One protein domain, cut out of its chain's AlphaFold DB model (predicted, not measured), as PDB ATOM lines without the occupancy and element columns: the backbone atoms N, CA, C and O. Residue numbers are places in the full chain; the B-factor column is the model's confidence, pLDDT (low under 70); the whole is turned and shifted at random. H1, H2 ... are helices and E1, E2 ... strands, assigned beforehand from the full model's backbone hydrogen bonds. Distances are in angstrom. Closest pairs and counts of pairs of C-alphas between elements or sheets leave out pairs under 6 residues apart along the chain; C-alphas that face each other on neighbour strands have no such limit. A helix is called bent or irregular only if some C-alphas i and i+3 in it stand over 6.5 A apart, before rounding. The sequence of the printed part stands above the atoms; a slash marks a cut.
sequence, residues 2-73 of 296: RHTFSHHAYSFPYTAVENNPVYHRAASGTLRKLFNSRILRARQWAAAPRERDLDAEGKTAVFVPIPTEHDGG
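What this domain is: This is residues 2 to 73 of the 296 residues of the protein "N6_N4_Mtase domain-containing protein" of Candidatus Thermofonsia bacterium (UniProt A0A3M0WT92). Little regular structure is present: a wide unnamed loop, residues 2 to 30, leads into one helix, H1, with a small hairpin of strands, E1 and E2, at the helix's far end. The printed part has 72 residues, of which 27 are in named elements, in the order H1, E1, E2; the class is mixed, helices and strands. The antiparallel sheet has the order E1, E2. The whole is only just extended, close to loose, with a radius of gyration of the C-alphas of 17.1 A and spans of 47 by 28 by 25 A.

How they stand to each other: H1, residues 31 to 47, has 11 of 13 O i to N i+4 pairs within hydrogen-bond range. It is irregular, but only just: C-alphas 37 and 40 are 6.51 A apart. E1, residues 50 to 54, and E2, residues 61 to 65, form a hairpin, antiparallel at 144 degrees; N 53 and O 62 are within hydrogen-bond range at 2.8 A. H1 and E2 are apart.

Where its parts are: H1 begins at C-alpha 31 (90.810, 134.581, 101.664) and is 22.4 A long. E1 measures 12.7 A and E2 12.9 A, ending at C-alpha 65 (66.102, 149.536, 103.302).

The domain as a whole: The C-alphas farthest apart, of Thr 15 and Ala 56, are 48.2 A apart. The printed part has no cut and no long link between named elements. Residues 5 to 10 stand free; pLDDT is under 70 at residue 2 and residues 6 to 13.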
ATOM      1  N   ARG A   2      88.241 127.835  93.360       66.94
ATOM      2  CA  ARG A   2      86.819 127.712  93.661       66.94
ATOM      3  C   ARG A   2      86.702 126.900  94.951       66.94
ATOM      4  O   ARG A   2      87.455 125.950  95.122       66.94
ATOM      5  N   HIS A   3      85.847 127.326  95.876       70.69
ATOM      6  CA  HIS A   3      85.591 126.553  97.094       70.69
ATOM      7  C   HIS A   3      84.754 125.309  96.759       70.69
ATOM      8  O   HIS A   3      84.064 125.312  95.744       70.69
ATOM      9  N   THR A   4      84.775 124.284  97.616       70.88
ATOM     10  CA  THR A   4      84.068 122.998  97.417       70.88
ATOM     11  C   THR A   4      82.588 123.167  97.049       70.88
ATOM     12  O   THR A   4      82.061 122.419  96.243       70.88
ATOM     13  N   PHE A   5      81.940 124.213  97.570       70.94
ATOM     14  CA  PHE A   5      80.530 124.542  97.311       70.94
ATOM     15  C   PHE A   5      80.327 125.678  96.299       70.94
ATOM     16  O   PHE A   5      79.369 126.440  96.394       70.94
ATOM     17  N   SER A   6      81.279 125.909  95.390       65.56
ATOM     18  CA  SER A   6      81.134 126.968  94.375       65.56
ATOM     19  C   SER A   6      80.094 126.628  93.314       65.56
ATOM     20  O   SER A   6      79.638 127.511  92.595       65.56
ATOM     21  N   HIS A   7      79.793 125.340  93.186       61.19
ATOM     22  CA  HIS A   7      78.687 124.801  92.421       61.19
ATOM     23  C   HIS A   7      77.627 124.331  93.423       61.19
ATOM     24  O   HIS A   7      77.985 123.946  94.536       61.19
ATOM     25  N   HIS A   8      76.347 124.337  93.041       60.19
ATOM     26  CA  HIS A   8      75.253 123.721  93.809       60.19
ATOM     27  C   HIS A   8      75.356 122.179  93.792       60.19
ATOM     28  O   HIS A   8      74.403 121.473  93.498       60.19
ATOM     29  N   ALA A   9      76.556 121.649  94.024       59.84
ATOM     30  CA  ALA A   9      76.892 120.240  93.983       59.84
ATOM     31  C   ALA A   9      78.050 119.970  94.946       59.84
ATOM     32  O   ALA A   9      78.960 120.790  95.092       59.84
ATOM     33  N   TYR A  10      78.038 118.793  95.564       63.56
ATOM     34  CA  TYR A  10      79.155 118.306  96.359       63.56
ATOM     35  C   TYR A  10      80.167 117.601  95.448       63.56
ATOM     36  O   TYR A  10      80.175 116.378  95.332       63.56
ATOM     37  N   SER A  11      80.984 118.384  94.733       63.88
ATOM     38  CA  SER A  11      82.039 117.851  93.867       63.88
ATOM     39  C   SER A  11      83.414 118.042  94.500       63.88
ATOM     40  O   SER A  11      83.832 119.152  94.834       63.88
ATOM     41  N   PHE A  12      84.145 116.941  94.660       65.00
ATOM     42  CA  PHE A  12      85.544 117.004  95.057       65.00
ATOM     43  C   PHE A  12      86.400 117.323  93.829       65.00
ATOM     44  O   PHE A  12      86.399 116.548  92.869       65.00
ATOM     45  N   PRO A  13      87.130 118.450  93.818       66.31
ATOM     46  CA  PRO A  13      88.055 118.718  92.732       66.31
ATOM     47  C   PRO A  13      89.194 117.692  92.768       66.31
ATOM     48  O   PRO A  13      89.785 117.457  93.819       66.31
ATOM     49  N   TYR A  14      89.530 117.117  91.608       71.31
ATOM     50  CA  TYR A  14      90.657 116.181  91.464       71.31
ATOM     51  C   TYR A  14      91.997 116.820  91.871       71.31
ATOM     52  O   TYR A  14      92.876 116.162  92.417       71.31
ATOM     53  N   THR A  15      92.133 118.129  91.649       74.31
ATOM     54  CA  THR A  15      93.248 118.945  92.126       74.31
ATOM     55  C   THR A  15      92.712 120.153  92.886       74.31
ATOM     56  O   THR A  15      92.102 121.062  92.318       74.31
ATOM     57  N   ALA A  16      92.937 120.170  94.198       72.12
ATOM     58  CA  ALA A  16      92.689 121.340  95.028       72.12
ATOM     59  C   ALA A  16      93.943 122.223  95.053       72.12
ATOM     60  O   ALA A  16      95.062 121.730  95.169       72.12
ATOM     61  N   VAL A  17      93.752 123.536  94.958       73.81
ATOM     62  CA  VAL A  17      94.809 124.518  95.230       73.81
ATOM     63  C   VAL A  17      94.452 125.189  96.548       73.81
ATOM     64  O   VAL A  17      93.290 125.548  96.750       73.81
ATOM     65  N   GLU A  18      95.428 125.320  97.443       71.19
ATOM     66  CA  GLU A  18      95.241 125.962  98.743       71.19
ATOM     67  C   GLU A  18      95.002 127.464  98.584       71.19
ATOM     68  O   GLU A  18      95.636 128.123  97.751       71.19
ATOM     69  N   ASN A  19      94.087 128.006  99.396       72.00
ATOM     70  CA  ASN A  19      93.862 129.446  99.483       72.00
ATOM     71  C   ASN A  19      95.179 130.165  99.798       72.00
ATOM     72  O   ASN A  19      95.977 129.654 100.566       72.00
ATOM     73  N   ASN A  20      95.408 131.354  99.238       79.25
ATOM     74  CA  ASN A  20      96.523 132.197  99.658       79.25
ATOM     75  C   ASN A  20      96.037 133.110 100.801       79.25
ATOM     76  O   ASN A  20      95.356 134.107 100.518       79.25
ATOM     77  N   PRO A  21      96.349 132.797 102.077       78.06
ATOM     78  CA  PRO A  21      95.848 133.562 103.216       78.06
ATOM     79  C   PRO A  21      96.541 134.921 103.374       78.06
ATOM     80  O   PRO A  21      95.967 135.826 103.973       78.06
ATOM     81  N   VAL A  22      97.750 135.085 102.826       81.94
ATOM     82  CA  VAL A  22      98.605 136.266 103.041       81.94
ATOM     83  C   VAL A  22      98.536 137.289 101.905       81.94
ATOM     84  O   VAL A  22      99.083 138.387 102.018       81.94
ATOM     85  N   TYR A  23      97.864 136.972 100.795       85.06
ATOM     86  CA  TYR A  23      97.768 137.909  99.682       85.06
ATOM     87  C   TYR A  23      96.884 139.108 100.035       85.06
ATOM     88  O   TYR A  23      95.683 138.995 100.274       85.06
ATOM     89  N   HIS A  24      97.491 140.293 100.020       82.19
ATOM     90  CA  HIS A  24      96.865 141.510 100.519       82.19
ATOM     91  C   HIS A  24      95.721 142.043  99.641       82.19
ATOM     92  O   HIS A  24      94.912 142.814 100.146       82.19
ATOM     93  N   ARG A  25      95.604 141.693  98.352       83.38
ATOM     94  CA  ARG A  25      94.527 142.225  97.485       83.38
ATOM     95  C   ARG A  25      93.348 141.262  97.393       83.38
ATOM     96  O   ARG A  25      93.513 140.049  97.461       83.38
ATOM     97  N   ALA A  26      92.153 141.798  97.157       79.00
ATOM     98  CA  ALA A  26      90.975 140.991  96.848       79.00
ATOM     99  C   ALA A  26      91.068 140.433  95.413       79.00
ATOM    100  O   ALA A  26      90.481 140.970  94.478       79.00
ATOM    101  N   ALA A  27      91.826 139.350  95.237       80.75
ATOM    102  CA  ALA A  27      91.978 138.648  93.963       80.75
ATOM    103  C   ALA A  27      91.229 137.307  93.959       80.75
ATOM    104  O   ALA A  27      90.806 136.796  95.002       80.75
ATOM    105  N   SER A  28      91.020 136.738  92.768       77.06
ATOM    106  CA  SER A  28      90.321 135.458  92.606       77.06
ATOM    107  C   SER A  28      90.983 134.349  93.429       77.06
ATOM    108  O   SER A  28      92.171 134.092  93.277       77.06
ATOM    109  N   GLY A  29      90.211 133.677  94.288       73.44
ATOM    110  CA  GLY A  29      90.711 132.580  95.117       73.44
ATOM    111  C   GLY A  29      91.475 132.979  96.380       73.44
ATOM    112  O   GLY A  29      92.083 132.100  96.965       73.44
ATOM    113  N   THR A  30      91.458 134.251  96.787       84.94
ATOM    114  CA  THR A  30      92.085 134.719  98.041       84.94
ATOM    115  C   THR A  30      91.104 134.694  99.212       84.94
ATOM    116  O   THR A  30      89.900 134.909  99.026       84.94
ATOM    117  N   LEU A  31      91.612 134.517 100.438       83.75
ATOM    118  CA  LEU A  31      90.810 134.581 101.664       83.75
ATOM    119  C   LEU A  31      90.130 135.943 101.799       83.75
ATOM    120  O   LEU A  31      88.933 136.005 102.066       83.75
ATOM    121  N   ARG A  32      90.858 137.028 101.504       85.69
ATOM    122  CA  ARG A  32      90.323 138.395 101.556       85.69
ATOM    123  C   ARG A  32      89.127 138.593 100.621       85.69
ATOM    124  O   ARG A  32      88.148 139.217 101.020       85.69
ATOM    125  N   LYS A  33      89.169 138.045  99.396       86.19
ATOM    126  CA  LYS A  33      88.021 138.101  98.475       86.19
ATOM    127  C   LYS A  33      86.818 137.345  99.042       86.19
ATOM    128  O   LYS A  33      85.729 137.907  99.035       86.19
ATOM    129  N   LEU A  34      87.012 136.115  99.527       84.06
ATOM    130  CA  LEU A  34      85.929 135.287 100.076       84.06
ATOM    131  C   LEU A  34      85.310 135.906 101.335       84.06
ATOM    132  O   LEU A  34      84.088 135.983 101.435       84.06
ATOM    133  N   PHE A  35      86.138 136.404 102.256       87.38
ATOM    134  CA  PHE A  35      85.682 137.095 103.458       87.38
ATOM    135  C   PHE A  35      84.829 138.316 103.103       87.38
ATOM    136  O   PHE A  35      83.703 138.436 103.576       87.38
ATOM    137  N   ASN A  36      85.313 139.182 102.206       89.25
ATOM    138  CA  ASN A  36      84.582 140.387 101.825       89.25
ATOM    139  C   ASN A  36      83.273 140.078 101.086       89.25
ATOM    140  O   ASN A  36      82.240 140.678 101.379       89.25
ATOM    141  N   SER A  37      83.297 139.156 100.119       86.56
ATOM    142  CA  SER A  37      82.135 138.904  99.262       86.56
ATOM    143  C   SER A  37      81.059 138.031  99.904       86.56
ATOM    144  O   SER A  37      79.921 138.068  99.435       86.56
ATOM    145  N   ARG A  38      81.399 137.240 100.931       85.31
ATOM    146  CA  ARG A  38      80.469 136.321 101.606       85.31
ATOM    147  C   ARG A  38      80.176 136.742 103.041       85.31
ATOM    148  O   ARG A  38      79.016 136.934 103.371       85.31
ATOM    149  N   ILE A  39      81.205 136.919 103.870       90.25
ATOM    150  CA  ILE A  39      81.033 137.168 105.309       90.25
ATOM    151  C   ILE A  39      80.701 138.636 105.571       90.25
ATOM    152  O   ILE A  39      79.647 138.936 106.123       90.25
ATOM    153  N   LEU A  40      81.558 139.563 105.131       93.00
ATOM    154  CA  LEU A  40      81.357 140.992 105.378       93.00
ATOM    155  C   LEU A  40      80.061 141.489 104.735       93.00
ATOM    156  O   LEU A  40      79.275 142.156 105.398       93.00
ATOM    157  N   ARG A  41      79.808 141.120 103.473       91.75
ATOM    158  CA  ARG A  41      78.573 141.488 102.770       91.75
ATOM    159  C   ARG A  41      77.319 140.972 103.487       91.75
ATOM    160  O   ARG A  41      76.360 141.727 103.605       91.75
ATOM    161  N   ALA A  42      77.327 139.730 103.979       91.88
ATOM    162  CA  ALA A  42      76.204 139.186 104.743       91.88
ATOM    163  C   ALA A  42      76.014 139.926 106.072       91.88
ATOM    164  O   ALA A  42      74.897 140.294 106.399       91.88
ATOM    165  N   ARG A  43      77.097 140.234 106.802       94.06
ATOM    166  CA  ARG A  43      77.020 141.012 108.054       94.06
ATOM    167  C   ARG A  43      76.535 142.446 107.837       94.06
ATOM    168  O   ARG A  43      75.810 142.964 108.675       94.06
ATOM    169  N   GLN A  44      76.911 143.074 106.724       93.50
ATOM    170  CA  GLN A  44      76.407 144.395 106.343       93.50
ATOM    171  C   GLN A  44      74.911 144.364 106.035       93.50
ATOM    172  O   GLN A  44      74.194 145.245 106.492       93.50
ATOM    173  N   TRP A  45      74.446 143.353 105.291       94.06
ATOM    174  CA  TRP A  45      73.013 143.171 105.055       94.06
ATOM    175  C   TRP A  45      72.280 142.867 106.362       94.06
ATOM    176  O   TRP A  45      71.265 143.486 106.629       94.06
ATOM    177  N   ALA A  46      72.830 142.014 107.225       93.81
ATOM    178  CA  ALA A  46      72.208 141.687 108.501       93.81
ATOM    179  C   ALA A  46      72.056 142.909 109.423       93.81
ATOM    180  O   ALA A  46      71.054 143.053 110.108       93.81
ATOM    181  N   ALA A  47      73.024 143.828 109.410       93.12
ATOM    182  CA  ALA A  47      72.949 145.067 110.186       93.12
ATOM    183  C   ALA A  47      71.991 146.120 109.598       93.12
ATOM    184  O   ALA A  47      71.605 147.044 110.307       93.12
ATOM    185  N   ALA A  48      71.662 146.025 108.307       93.69
ATOM    186  CA  ALA A  48      70.755 146.939 107.618       93.69
ATOM    187  C   ALA A  48      70.071 146.209 106.446       93.69
ATOM    188  O   ALA A  48      70.488 146.379 105.288       93.69
ATOM    189  N   PRO A  49      69.059 145.367 106.732       95.00
ATOM    190  CA  PRO A  49      68.380 144.573 105.727       95.00
ATOM    191  C   PRO A  49      67.757 145.457 104.655       95.00
ATOM    192  O   PRO A  49      67.265 146.562 104.901       95.00
ATOM    193  N   ARG A  50      67.812 144.957 103.425       93.69
ATOM    194  CA  ARG A  50      67.202 145.598 102.261       93.69
ATOM    195  C   ARG A  50      66.368 144.575 101.524       93.69
ATOM    196  O   ARG A  50      66.850 143.463 101.296       93.69
ATOM    197  N   GLU A  51      65.185 144.987 101.104       91.88
ATOM    198  CA  GLU A  51      64.290 144.192 100.275       91.88
ATOM    199  C   GLU A  51      64.274 144.716  98.841       91.88
ATOM    200  O   GLU A  51      64.700 145.838  98.552       91.88
ATOM    201  N   ARG A  52      63.845 143.854  97.924       90.81
ATOM    202  CA  ARG A  52      63.697 144.171  96.516       90.81
ATOM    203  C   ARG A  52      62.353 144.857  96.285       90.81
ATOM    204  O   ARG A  52      61.318 144.223  96.438       90.81
ATOM    205  N   ASP A  53      62.401 146.100  95.842       89.31
ATOM    206  CA  ASP A  53      61.256 146.840  95.327       89.31
ATOM    207  C   ASP A  53      61.290 146.782  93.796       89.31
ATOM    208  O   ASP A  53      62.310 147.099  93.169       89.31
ATOM    209  N   LEU A  54      60.219 146.256  93.210       87.50
ATOM    210  CA  LEU A  54      60.105 146.035  91.772       87.50
ATOM    211  C   LEU A  54      59.381 147.215  91.127       87.50
ATOM    212  O   LEU A  54      58.451 147.770  91.709       87.50
ATOM    213  N   ASP A  55      59.772 147.573  89.905       86.12
ATOM    214  CA  ASP A  55      58.966 148.495  89.101       86.12
ATOM    215  C   ASP A  55      57.571 147.913  88.798       86.12
ATOM    216  O   ASP A  55      57.299 146.728  89.011       86.12
ATOM    217  N   ALA A  56      56.663 148.759  88.302       84.31
ATOM    218  CA  ALA A  56      55.280 148.366  88.021       84.31
ATOM    219  C   ALA A  56      55.185 147.193  87.025       84.31
ATOM    220  O   ALA A  56      54.222 146.427  87.048       84.31
ATOM    221  N   GLU A  57      56.194 147.039  86.165       82.25
ATOM    222  CA  GLU A  57      56.299 145.981  85.166       82.25
ATOM    223  C   GLU A  57      57.051 144.726  85.658       82.25
ATOM    224  O   GLU A  57      57.162 143.758  84.902       82.25
ATOM    225  N   GLY A  58      57.586 144.725  86.884       79.31
ATOM    226  CA  GLY A  58      58.362 143.625  87.465       79.31
ATOM    227  C   GLY A  58      59.716 143.351  86.794       79.31
ATOM    228  O   GLY A  58      60.281 142.270  86.977       79.31
ATOM    229  N   LYS A  59      60.239 144.281  85.989       78.12
ATOM    230  CA  LYS A  59      61.443 144.101  85.157       78.12
ATOM    231  C   LYS A  59      62.715 144.556  85.842       78.12
ATOM    232  O   LYS A  59      63.766 143.939  85.656       78.12
ATOM    233  N   THR A  60      62.646 145.649  86.591       82.44
ATOM    234  CA  THR A  60      63.789 146.186  87.323       82.44
ATOM    235  C   THR A  60      63.539 146.170  88.818       82.44
ATOM    236  O   THR A  60      62.409 146.152  89.295       82.44
ATOM    237  N   ALA A  61      64.640 146.100  89.554       87.56
ATOM    238  CA  ALA A  61      64.660 145.889  90.984       87.56
ATOM    239  C   ALA A  61      65.584 146.922  91.619       87.56
ATOM    240  O   ALA A  61      66.789 146.929  91.343       87.56
ATOM    241  N   VAL A  62      65.043 147.759  92.497       91.94
ATOM    242  CA  VAL A  62      65.842 148.569  93.418       91.94
ATOM    243  C   VAL A  62      65.828 147.913  94.793       91.94
ATOM    244  O   VAL A  62      64.877 147.242  95.171       91.94
ATOM    245  N   PHE A  63      66.919 148.052  95.544       91.12
ATOM    246  CA  PHE A  63      66.984 147.521  96.903       91.12
ATOM    247  C   PHE A  63      66.698 148.645  97.889       91.12
ATOM    248  O   PHE A  63      67.507 149.567  98.025       91.12
ATOM    249  N   VAL A  64      65.579 148.570  98.593       93.94
ATOM    250  CA  VAL A  64      65.158 149.576  99.574       93.94
ATOM    251  C   VAL A  64      65.458 149.075 100.987       93.94
ATOM    252  O   VAL A  64      65.360 147.875 101.232       93.94
ATOM    253  N   PRO A  65      65.915 149.937 101.911       92.81
ATOM    254  CA  PRO A  65      66.102 149.536 103.302       92.81
ATOM    255  C   PRO A  65      64.758 149.169 103.927       92.81
ATOM    256  O   PRO A  65      63.762 149.836 103.655       92.81
ATOM    257  N   ILE A  66      64.752 148.156 104.789       93.94
ATOM    258  CA  ILE A  66      63.596 147.847 105.628       93.94
ATOM    259  C   ILE A  66      63.793 148.625 106.938       93.94
ATOM    260  O   ILE A  66      64.725 148.319 107.685       93.94
ATOM    261  N   PRO A  67      63.026 149.703 107.198       90.06
ATOM    262  CA  PRO A  67      63.273 150.556 108.356       90.06
ATOM    263  C   PRO A  67      63.191 149.757 109.655       90.06
ATOM    264  O   PRO A  67      62.310 148.919 109.804       90.06
ATOM    265  N   THR A  68      64.079 150.050 110.608       87.00
ATOM    266  CA  THR A  68      64.140 149.445 111.958       87.00
ATOM    267  C   THR A  68      64.498 147.955 112.037       87.00
ATOM    268  O   THR A  68      64.847 147.491 113.120       87.00
ATOM    269  N   GLU A  69      64.504 147.241 110.913       90.94
ATOM    270  CA  GLU A  69      64.868 145.826 110.856       90.94
ATOM    271  C   GLU A  69      66.377 145.596 110.979       90.94
ATOM    272  O   GLU A  69      67.200 146.389 110.515       90.94
ATOM    273  N   HIS A  70      66.730 144.461 111.575       92.06
ATOM    274  CA  HIS A  70      68.068 143.880 111.540       92.06
ATOM    275  C   HIS A  70      67.975 142.357 111.691       92.06
ATOM    276  O   HIS A  70      67.167 141.844 112.455       92.06
ATOM    277  N   ASP A  71      68.833 141.626 110.984       92.12
ATOM    278  CA  ASP A  71      68.974 140.174 111.122       92.12
ATOM    279  C   ASP A  71      69.927 139.871 112.287       92.12
ATOM    280  O   ASP A  71      71.148 139.706 112.152       92.12
ATOM    281  N   GLY A  72      69.349 139.930 113.481       90.69
ATOM    282  CA  GLY A  72      70.010 139.664 114.743       90.69
ATOM    283  C   GLY A  72      69.015 139.718 115.893       90.69
ATOM    284  O   GLY A  72      67.894 140.196 115.757       90.69
ATOM    285  N   GLY A  73      69.432 139.203 117.042       93.00
ATOM    286  CA  GLY A  73      68.589 139.199 118.222       93.00
ATOM    287  C   GLY A  73      69.314 138.684 119.450       93.00
ATOM    288  O   GLY A  73      70.506 138.372 119.402       93.00
TER     289      GLY A  73